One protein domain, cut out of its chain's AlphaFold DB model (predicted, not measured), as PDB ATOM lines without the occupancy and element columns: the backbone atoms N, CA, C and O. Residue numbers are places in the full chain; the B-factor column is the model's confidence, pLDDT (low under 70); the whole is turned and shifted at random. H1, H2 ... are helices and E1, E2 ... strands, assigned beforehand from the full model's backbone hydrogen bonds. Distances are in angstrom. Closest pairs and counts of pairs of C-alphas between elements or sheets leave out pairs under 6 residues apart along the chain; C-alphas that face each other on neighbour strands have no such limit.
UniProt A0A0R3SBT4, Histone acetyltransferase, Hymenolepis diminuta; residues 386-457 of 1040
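AT A GLANCE: This is residues 386 to 457 of the 1040 residues of the protein "Histone acetyltransferase" of Hymenolepis diminuta (UniProt A0A0R3SBT4). Little regular structure is present: a two-strand hairpin, E1 and E2, runs through the middle, with short helix H1 at one end of it and a smaller hairpin, E3 and E4, beside E2. Residues 453 to 454 pair antiparallel with residues 400 to 401 of E1. The 72 printed residues include, in order, E1, E2, H1, E3 and E4; both sheets are antiparallel and the class is mixed, with 23 residues in named elements. The whole is compact, radius of gyration of the C-alphas 11.4 A, spanning 32 by 23 by 22 A.

HOW THE PARTS SIT: E1, residues 400 to 405, and E2, 416 to 420, are antiparallel at 156 degrees; N 404 and O 417 are 2.8 A apart. The closest C-alphas of E1 and H1, residues 421 to 426, are those of Tyr 401 and Tyr 421, 4.9 A. In H1 every O i to N i+4 pair is within hydrogen-bond range. E3, 431 to 433, and E4, 442 to 444, form an antiparallel hairpin; N 431 and O 444 are 2.8 A apart. E1 and E3 are apart.

IN THESE COORDINATES: E1 measures 17.1 A from C-alpha 400 at (203.562, 188.823, 286.024); E2 measures 13.7 A. E4 ends at C-alpha 444, (210.880, 198.226, 271.655).

THE WHOLE: The printed part has no cut and no long link. The model's pLDDT is under 70 at residues 390 to 391, 409 to 411 and 427 to 441.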
ATOM      1  N   THR A 386     208.340 199.179 289.844       84.81
ATOM      2  CA  THR A 386     207.540 200.130 289.072       84.81
ATOM      3  C   THR A 386     207.612 199.726 287.607       84.81
ATOM      4  O   THR A 386     208.677 199.365 287.118       84.81
ATOM      5  N   CYS A 387     206.466 199.734 286.938       86.69
ATOM      6  CA  CYS A 387     206.345 199.516 285.506       86.69
ATOM      7  C   CYS A 387     206.906 200.742 284.772       86.69
ATOM      8  O   CYS A 387     206.441 201.855 285.005       86.69
ATOM      9  N   ASP A 388     207.869 200.540 283.878       84.50
ATOM     10  CA  ASP A 388     208.566 201.596 283.133       84.50
ATOM     11  C   ASP A 388     207.789 202.084 281.886       84.50
ATOM     12  O   ASP A 388     208.353 202.676 280.961       84.50
ATOM     13  N   THR A 389     206.475 201.839 281.852       76.81
ATOM     14  CA  THR A 389     205.556 202.456 280.885       76.81
ATOM     15  C   THR A 389     205.058 203.809 281.403       76.81
ATOM     16  O   THR A 389     205.167 204.119 282.592       76.81
ATOM     17  N   GLY A 390     204.413 204.602 280.540       66.12
ATOM     18  CA  GLY A 390     203.848 205.906 280.921       66.12
ATOM     19  C   GLY A 390     202.822 205.866 282.069       66.12
ATOM     20  O   GLY A 390     202.600 206.886 282.715       66.12
ATOM     21  N   ASN A 391     202.243 204.698 282.371       68.06
ATOM     22  CA  ASN A 391     201.251 204.529 283.438       68.06
ATOM     23  C   ASN A 391     201.869 204.332 284.835       68.06
ATOM     24  O   ASN A 391     201.141 204.393 285.823       68.06
ATOM     25  N   LYS A 392     203.181 204.054 284.936       72.81
ATOM     26  CA  LYS A 392     203.915 203.862 286.206       72.81
ATOM     27  C   LYS A 392     203.235 202.924 287.218       72.81
ATOM     28  O   LYS A 392     203.292 203.143 288.428       72.81
ATOM     29  N   CYS A 393     202.590 201.861 286.732       82.12
ATOM     30  CA  CYS A 393     201.912 200.872 287.572       82.12
ATOM     31  C   CYS A 393     202.877 200.206 288.571       82.12
ATOM     32  O   CYS A 393     204.074 200.091 288.312       82.12
ATOM     33  N   GLN A 394     202.361 199.701 289.691       84.19
ATOM     34  CA  GLN A 394     203.142 198.887 290.626       84.19
ATOM     35  C   GLN A 394     203.073 197.404 290.235       84.19
ATOM     36  O   GLN A 394     201.984 196.888 290.024       84.19
ATOM     37  N   ILE A 395     204.224 196.731 290.173       84.94
ATOM     38  CA  ILE A 395     204.360 195.278 289.985       84.94
ATOM     39  C   ILE A 395     204.649 194.672 291.362       84.94
ATOM     40  O   ILE A 395     205.775 194.748 291.871       84.94
ATOM     41  N   ARG A 396     203.620 194.132 292.008       84.62
ATOM     42  CA  ARG A 396     203.656 193.548 293.355       84.62
ATOM     43  C   ARG A 396     204.188 192.115 293.319       84.62
ATOM     44  O   ARG A 396     204.461 191.564 292.258       84.62
ATOM     45  N   THR A 397     204.409 191.517 294.488       83.94
ATOM     46  CA  THR A 397     204.813 190.106 294.572       83.94
ATOM     47  C   THR A 397     203.710 189.209 294.025       83.94
ATOM     48  O   THR A 397     202.556 189.378 294.402       83.94
ATOM     49  N   GLY A 398     204.076 188.258 293.169       82.88
ATOM     50  CA  GLY A 398     203.138 187.392 292.455       82.88
ATOM     51  C   GLY A 398     202.683 187.945 291.102       82.88
ATOM     52  O   GLY A 398     202.216 187.163 290.281       82.88
ATOM     53  N   ASP A 399     202.880 189.239 290.827       88.81
ATOM     54  CA  ASP A 399     202.498 189.821 289.541       88.81
ATOM     55  C   ASP A 399     203.437 189.360 288.422       88.81
ATOM     56  O   ASP A 399     204.661 189.259 288.594       88.81
ATOM     57  N   GLU A 400     202.848 189.137 287.253       91.62
ATOM     58  CA  GLU A 400     203.562 188.823 286.024       91.62
ATOM     59  C   GLU A 400     204.136 190.094 285.377       91.62
ATOM     60  O   GLU A 400     203.490 191.149 285.306       91.62
ATOM     61  N   TYR A 401     205.373 190.007 284.895       90.94
ATOM     62  CA  TYR A 401     206.088 191.110 284.259       90.94
ATOM     63  C   TYR A 401     207.127 190.610 283.253       90.94
ATOM     64  O   TYR A 401     207.489 189.437 283.235       90.94
ATOM     65  N   LEU A 402     207.611 191.512 282.404       90.12
ATOM     66  CA  LEU A 402     208.671 191.252 281.435       90.12
ATOM     67  C   LEU A 402     209.812 192.247 281.641       90.12
ATOM     68  O   LEU A 402     209.581 193.386 282.057       90.12
ATOM     69  N   GLU A 403     211.032 191.829 281.322       90.62
ATOM     70  CA  GLU A 403     212.242 192.642 281.418       90.62
ATOM     71  C   GLU A 403     212.837 192.944 280.038       90.62
ATOM     72  O   GLU A 403     212.827 192.113 279.129       90.62
ATOM     73  N   TYR A 404     213.397 194.144 279.891       86.12
ATOM     74  CA  TYR A 404     214.213 194.550 278.754       86.12
ATOM     75  C   TYR A 404     215.600 194.970 279.235       86.12
ATOM     76  O   TYR A 404     215.735 195.923 280.004       86.12
ATOM     77  N   MET A 405     216.630 194.283 278.743       85.06
ATOM     78  CA  MET A 405     218.025 194.651 278.978       85.06
ATOM     79  C   MET A 405     218.503 195.597 277.878       85.06
ATOM     80  O   MET A 405     218.706 195.193 276.729       85.06
ATOM     81  N   ASN A 406     218.718 196.856 278.237       82.12
ATOM     82  CA  ASN A 406     219.205 197.883 277.332       82.12
ATOM     83  C   ASN A 406     220.731 197.810 277.210       82.12
ATOM     84  O   ASN A 406     221.471 198.297 278.063       82.12
ATOM     85  N   LYS A 407     221.206 197.203 276.125       78.81
ATOM     86  CA  LYS A 407     222.645 197.067 275.857       78.81
ATOM     87  C   LYS A 407     223.253 198.289 275.165       78.81
ATOM     88  O   LYS A 407     224.454 198.504 275.280       78.81
ATOM     89  N   ASP A 408     222.442 199.083 274.465       70.75
ATOM     90  CA  ASP A 408     222.942 200.102 273.540       70.75
ATOM     91  C   ASP A 408     223.057 201.504 274.157       70.75
ATOM     92  O   ASP A 408     223.747 202.336 273.580       70.75
ATOM     93  N   LYS A 409     222.390 201.793 275.291       69.19
ATOM     94  CA  LYS A 409     222.401 203.081 276.042       69.19
ATOM     95  C   LYS A 409     222.189 204.376 275.228       69.19
ATOM     96  O   LYS A 409     222.336 205.473 275.753       69.19
ATOM     97  N   LYS A 410     221.844 204.272 273.940       66.94
ATOM     98  CA  LYS A 410     221.698 205.407 273.011       66.94
ATOM     99  C   LYS A 410     220.343 206.104 273.126       66.94
ATOM    100  O   LYS A 410     220.282 207.317 272.984       66.94
ATOM    101  N   ALA A 411     219.271 205.338 273.336       65.62
ATOM    102  CA  ALA A 411     217.891 205.842 273.395       65.62
ATOM    103  C   ALA A 411     217.283 205.794 274.807       65.62
ATOM    104  O   ALA A 411     216.350 206.529 275.104       65.62
ATOM    105  N   LEU A 412     217.816 204.925 275.660       71.25
ATOM    106  CA  LEU A 412     217.351 204.643 277.012       71.25
ATOM    107  C   LEU A 412     218.569 204.679 277.947       71.25
ATOM    108  O   LEU A 412     219.648 204.236 277.546       71.25
ATOM    109  N   SER A 413     218.424 205.235 279.148       72.75
ATOM    110  CA  SER A 413     219.529 205.515 280.082       72.75
ATOM    111  C   SER A 413     219.801 204.408 281.104       72.75
ATOM    112  O   SER A 413     220.948 204.226 281.521       72.75
ATOM    113  N   ARG A 414     218.774 203.651 281.510       77.31
ATOM    114  CA  ARG A 414     218.906 202.529 282.453       77.31
ATOM    115  C   ARG A 414     219.353 201.261 281.732       77.31
ATOM    116  O   ARG A 414     219.103 201.090 280.544       77.31
ATOM    117  N   ASP A 415     219.972 200.348 282.477       82.81
ATOM    118  CA  ASP A 415     220.400 199.038 281.960       82.81
ATOM    119  C   ASP A 415     219.241 198.040 281.852       82.81
ATOM    120  O   ASP A 415     219.269 197.133 281.021       82.81
ATOM    121  N   LEU A 416     218.222 198.207 282.695       85.75
ATOM    122  CA  LEU A 416     217.114 197.275 282.856       85.75
ATOM    123  C   LEU A 416     215.800 198.042 282.995       85.75
ATOM    124  O   LEU A 416     215.694 198.941 283.832       85.75
ATOM    125  N   TYR A 417     214.806 197.623 282.218       85.81
ATOM    126  CA  TYR A 417     213.435 198.126 282.263       85.81
ATOM    127  C   TYR A 417     212.448 196.981 282.488       85.81
ATOM    128  O   TYR A 417     212.682 195.865 282.027       85.81
ATOM    129  N   ARG A 418     211.333 197.258 283.167       88.19
ATOM    130  CA  ARG A 418     210.304 196.288 283.552       88.19
ATOM    131  C   ARG A 418     208.924 196.749 283.104       88.19
ATOM    132  O   ARG A 418     208.531 197.880 283.364       88.19
ATOM    133  N   ILE A 419     208.145 195.861 282.496       87.31
ATOM    134  CA  ILE A 419     206.752 196.127 282.108       87.31
ATOM    135  C   ILE A 419     205.836 195.110 282.782       87.31
ATOM    136  O   ILE A 419     206.081 193.911 282.693       87.31
ATOM    137  N   CYS A 420     204.767 195.575 283.433       90.50
ATOM    138  CA  CYS A 420     203.746 194.682 283.980       90.50
ATOM    139  C   CYS A 420     202.949 194.004 282.858       90.50
ATOM    140  O   CYS A 420     202.652 194.628 281.834       90.50
ATOM    141  N   TYR A 421     202.554 192.750 283.069       88.12
ATOM    142  CA  TYR A 421     201.829 191.970 282.070       88.12
ATOM    143  C   TYR A 421     200.536 192.657 281.567       88.12
ATOM    144  O   TYR A 421     200.369 192.770 280.351       88.12
ATOM    145  N   PRO A 422     199.700 193.287 282.425       87.56
ATOM    146  CA  PRO A 422     198.525 194.031 281.956       87.56
ATOM    147  C   PRO A 422     198.844 195.221 281.036       87.56
ATOM    148  O   PRO A 422     198.065 195.541 280.139       87.56
ATOM    149  N   CYS A 423     199.971 195.915 281.245       84.44
ATOM    150  CA  CYS A 423     200.403 196.970 280.321       84.44
ATOM    151  C   CYS A 423     200.916 196.376 279.008       84.44
ATOM    152  O   CYS A 423     200.677 196.948 277.952       84.44
ATOM    153  N   PHE A 424     201.604 195.239 279.062       83.75
ATOM    154  CA  PHE A 424     202.109 194.552 277.877       83.75
ATOM    155  C   PHE A 424     200.995 194.028 276.955       83.75
ATOM    156  O   PHE A 424     201.139 194.111 275.731       83.75
ATOM    157  N   GLU A 425     199.888 193.527 277.516       84.12
ATOM    158  CA  GLU A 425     198.718 193.093 276.738       84.12
ATOM    159  C   GLU A 425     198.042 194.259 276.015       84.12
ATOM    160  O   GLU A 425     197.827 194.193 274.808       84.12
ATOM    161  N   LYS A 426     197.798 195.373 276.718       79.31
ATOM    162  CA  LYS A 426     197.141 196.567 276.151       79.31
ATOM    163  C   LYS A 426     197.919 197.244 275.023       79.31
ATOM    164  O   LYS A 426     197.360 198.054 274.295       79.31
ATOM    165  N   LEU A 427     199.217 196.972 274.911       69.25
ATOM    166  CA  LEU A 427     200.091 197.605 273.927       69.25
ATOM    167  C   LEU A 427     200.117 196.886 272.566       69.25
ATOM    168  O   LEU A 427     200.840 197.347 271.682       69.25
ATOM    169  N   GLU A 428     199.366 195.782 272.433       54.81
ATOM    170  CA  GLU A 428     199.040 194.919 271.276       54.81
ATOM    171  C   GLU A 428     200.168 194.538 270.283       54.81
ATOM    172  O   GLU A 428     200.215 193.384 269.876       54.81
ATOM    173  N   TYR A 429     201.157 195.385 269.958       55.66
ATOM    174  CA  TYR A 429     202.252 195.068 269.023       55.66
ATOM    175  C   TYR A 429     203.626 195.721 269.323       55.66
ATOM    176  O   TYR A 429     204.597 195.386 268.641       55.66
ATOM    177  N   LYS A 430     203.776 196.618 270.321       56.94
ATOM    178  CA  LYS A 430     205.067 197.290 270.652       56.94
ATOM    179  C   LYS A 430     205.194 197.626 272.148       56.94
ATOM    180  O   LYS A 430     204.247 198.131 272.726       56.94
ATOM    181  N   GLY A 431     206.352 197.417 272.781       57.06
ATOM    182  CA  GLY A 431     206.602 197.886 274.154       57.06
ATOM    183  C   GLY A 431     206.961 199.375 274.168       57.06
ATOM    184  O   GLY A 431     207.929 199.758 273.516       57.06
ATOM    185  N   ILE A 432     206.194 200.213 274.872       62.09
ATOM    186  CA  ILE A 432     206.507 201.639 275.057       62.09
ATOM    187  C   ILE A 432     207.245 201.813 276.384       62.09
ATOM    188  O   ILE A 432     206.665 201.571 277.441       62.09
ATOM    189  N   PHE A 433     208.490 202.277 276.317       63.09
ATOM    190  CA  PHE A 433     209.314 202.597 277.481       63.09
ATOM    191  C   PHE A 433     209.540 204.105 277.558       63.09
ATOM    192  O   PHE A 433     209.782 204.752 276.538       63.09
ATOM    193  N   THR A 434     209.462 204.673 278.758       60.16
ATOM    194  CA  THR A 434     209.704 206.104 278.994       60.16
ATOM    195  C   THR A 434     210.742 206.277 280.089       60.16
ATOM    196  O   THR A 434     210.570 205.725 281.174       60.16
ATOM    197  N   ASP A 435     211.787 207.060 279.832       58.72
ATOM    198  CA  ASP A 435     212.736 207.446 280.876       58.72
ATOM    199  C   ASP A 435     212.161 208.567 281.752       58.72
ATOM    200  O   ASP A 435     211.489 209.474 281.265       58.72
ATOM    201  N   ASP A 436     212.484 208.547 283.050       53.09
ATOM    202  CA  ASP A 436     212.088 209.599 284.002       53.09
ATOM    203  C   ASP A 436     212.671 210.987 283.638       53.09
ATOM    204  O   ASP A 436     212.170 212.008 284.107       53.09
ATOM    205  N   LEU A 437     213.714 211.029 282.795       48.03
ATOM    206  CA  LEU A 437     214.486 212.230 282.446       48.03
ATOM    207  C   LEU A 437     214.175 212.786 281.046       48.03
ATOM    208  O   LEU A 437     214.170 214.000 280.859       48.03
ATOM    209  N   ASN A 438     213.875 211.924 280.071       49.81
ATOM    210  CA  ASN A 438     213.539 212.308 278.701       49.81
ATOM    211  C   ASN A 438     212.118 211.827 278.407       49.81
ATOM    212  O   ASN A 438     211.888 210.634 278.241       49.81
ATOM    213  N   LYS A 439     211.155 212.752 278.298       52.69
ATOM    214  CA  LYS A 439     209.729 212.466 278.015       52.69
ATOM    215  C   LYS A 439     209.464 211.818 276.637       52.69
ATOM    216  O   LYS A 439     208.324 211.773 276.185       52.69
ATOM    217  N   SER A 440     210.495 211.351 275.937       55.88
ATOM    218  CA  SER A 440     210.399 210.718 274.625       55.88
ATOM    219  C   SER A 440     210.207 209.212 274.792       55.88
ATOM    220  O   SER A 440     211.112 208.502 275.220       55.88
ATOM    221  N   ALA A 441     209.016 208.725 274.452       63.94
ATOM    222  CA  ALA A 441     208.699 207.304 274.433       63.94
ATOM    223  C   ALA A 441     209.556 206.551 273.398       63.94
ATOM    224  O   ALA A 441     209.569 206.907 272.218       63.94
ATOM    225  N   VAL A 442     210.236 205.486 273.829       71.06
ATOM    226  CA  VAL A 442     211.015 204.590 272.965       71.06
ATOM    227  C   VAL A 442     210.236 203.298 272.746       71.06
ATOM    228  O   VAL A 442     209.785 202.654 273.694       71.06
ATOM    229  N   LEU A 443     210.075 202.921 271.478       72.81
ATOM    230  CA  LEU A 443     209.374 201.706 271.068       72.81
ATOM    231  C   LEU A 443     210.358 200.541 270.949       72.81
ATOM    232  O   LEU A 443     211.314 200.604 270.177       72.81
ATOM    233  N   ILE A 444     210.085 199.456 271.671       73.56
ATOM    234  CA  ILE A 444     210.880 198.226 271.655       73.56
ATOM    235  C   ILE A 444     210.020 197.075 271.138       73.56
ATOM    236  O   ILE A 444     208.854 196.926 271.508       73.56
ATOM    237  N   GLN A 445     210.591 196.266 270.246       74.44
ATOM    238  CA  GLN A 445     209.910 195.097 269.698       74.44
ATOM    239  C   GLN A 445     209.807 193.959 270.728       74.44
ATOM    240  O   GLN A 445     210.639 193.840 271.627       74.44
ATOM    241  N   ARG A 446     208.753 193.139 270.606       76.62
ATOM    242  CA  ARG A 446     208.397 192.099 271.592       76.62
ATOM    243  C   ARG A 446     209.443 190.986 271.696       76.62
ATOM    244  O   ARG A 446     209.631 190.448 272.776       76.62
ATOM    245  N   ASP A 447     210.140 190.682 270.606       78.38
ATOM    246  CA  ASP A 447     211.219 189.687 270.523       78.38
ATOM    247  C   ASP A 447     212.456 190.051 271.360       78.38
ATOM    248  O   ASP A 447     213.262 189.183 271.687       78.38
ATOM    249  N   LYS A 448     212.605 191.327 271.732       80.19
ATOM    250  CA  LYS A 448     213.697 191.798 272.593       80.19
ATOM    251  C   LYS A 448     213.378 191.720 274.090       80.19
ATOM    252  O   LYS A 448     214.255 192.031 274.897       80.19
ATOM    253  N   LEU A 449     212.147 191.370 274.461       81.56
ATOM    254  CA  LEU A 449     211.722 191.222 275.853       81.56
ATOM    255  C   LEU A 449     212.044 189.819 276.370       81.56
ATOM    256  O   LEU A 449     212.119 188.862 275.603       81.56
ATOM    257  N   SER A 450     212.240 189.703 277.682       85.19
ATOM    258  CA  SER A 450     212.376 188.407 278.346       85.19
ATOM    259  C   SER A 450     211.098 187.570 278.233       85.19
ATOM    260  O   SER A 450     210.020 188.091 277.945       85.19
ATOM    261  N   ASP A 451     211.194 186.287 278.589       84.69
ATOM    262  CA  ASP A 451     210.018 185.487 278.951       84.69
ATOM    263  C   ASP A 451     209.198 186.183 280.056       84.69
ATOM    264  O   ASP A 451     209.728 187.017 280.800       84.69
ATOM    265  N   ILE A 452     207.926 185.797 280.205       84.88
ATOM    266  CA  ILE A 452     207.083 186.247 281.319       84.88
ATOM    267  C   ILE A 452     207.699 185.760 282.635       84.88
ATOM    268  O   ILE A 452     207.921 184.566 282.849       84.88
ATOM    269  N   LEU A 453     207.990 186.711 283.513       86.50
ATOM    270  CA  LEU A 453     208.530 186.504 284.845       86.50
ATOM    271  C   LEU A 453     207.440 186.757 285.885       86.50
ATOM    272  O   LEU A 453     206.548 187.570 285.677       86.50
ATOM    273  N   VAL A 454     207.562 186.115 287.045       85.06
ATOM    274  CA  VAL A 454     206.724 186.386 288.220       85.06
ATOM    275  C   VAL A 454     207.576 187.096 289.261       85.06
ATOM    276  O   VAL A 454     208.685 186.649 289.575       85.06
ATOM    277  N   ASN A 455     207.099 188.217 289.799       86.81
ATOM    278  CA  ASN A 455     207.854 188.950 290.805       86.81
ATOM    279  C   ASN A 455     207.869 188.182 292.137       86.81
ATOM    280  O   ASN A 455     206.923 188.239 292.919       86.81
ATOM    281  N   LYS A 456     208.979 187.495 292.418       81.00
ATOM    282  CA  LYS A 456     209.263 186.822 293.700       81.00
ATOM    283  C   LYS A 456     210.391 187.511 294.480       81.00
ATOM    284  O   LYS A 456     211.039 186.905 295.332       81.00
ATOM    285  N   ALA A 457     210.696 188.766 294.153       78.19
ATOM    286  CA  ALA A 457     211.852 189.448 294.709       78.19
ATOM    287  C   ALA A 457     211.618 189.884 296.158       78.19
ATOM    288  O   ALA A 457     210.615 190.515 296.496       78.19
TER     289      ALA A 457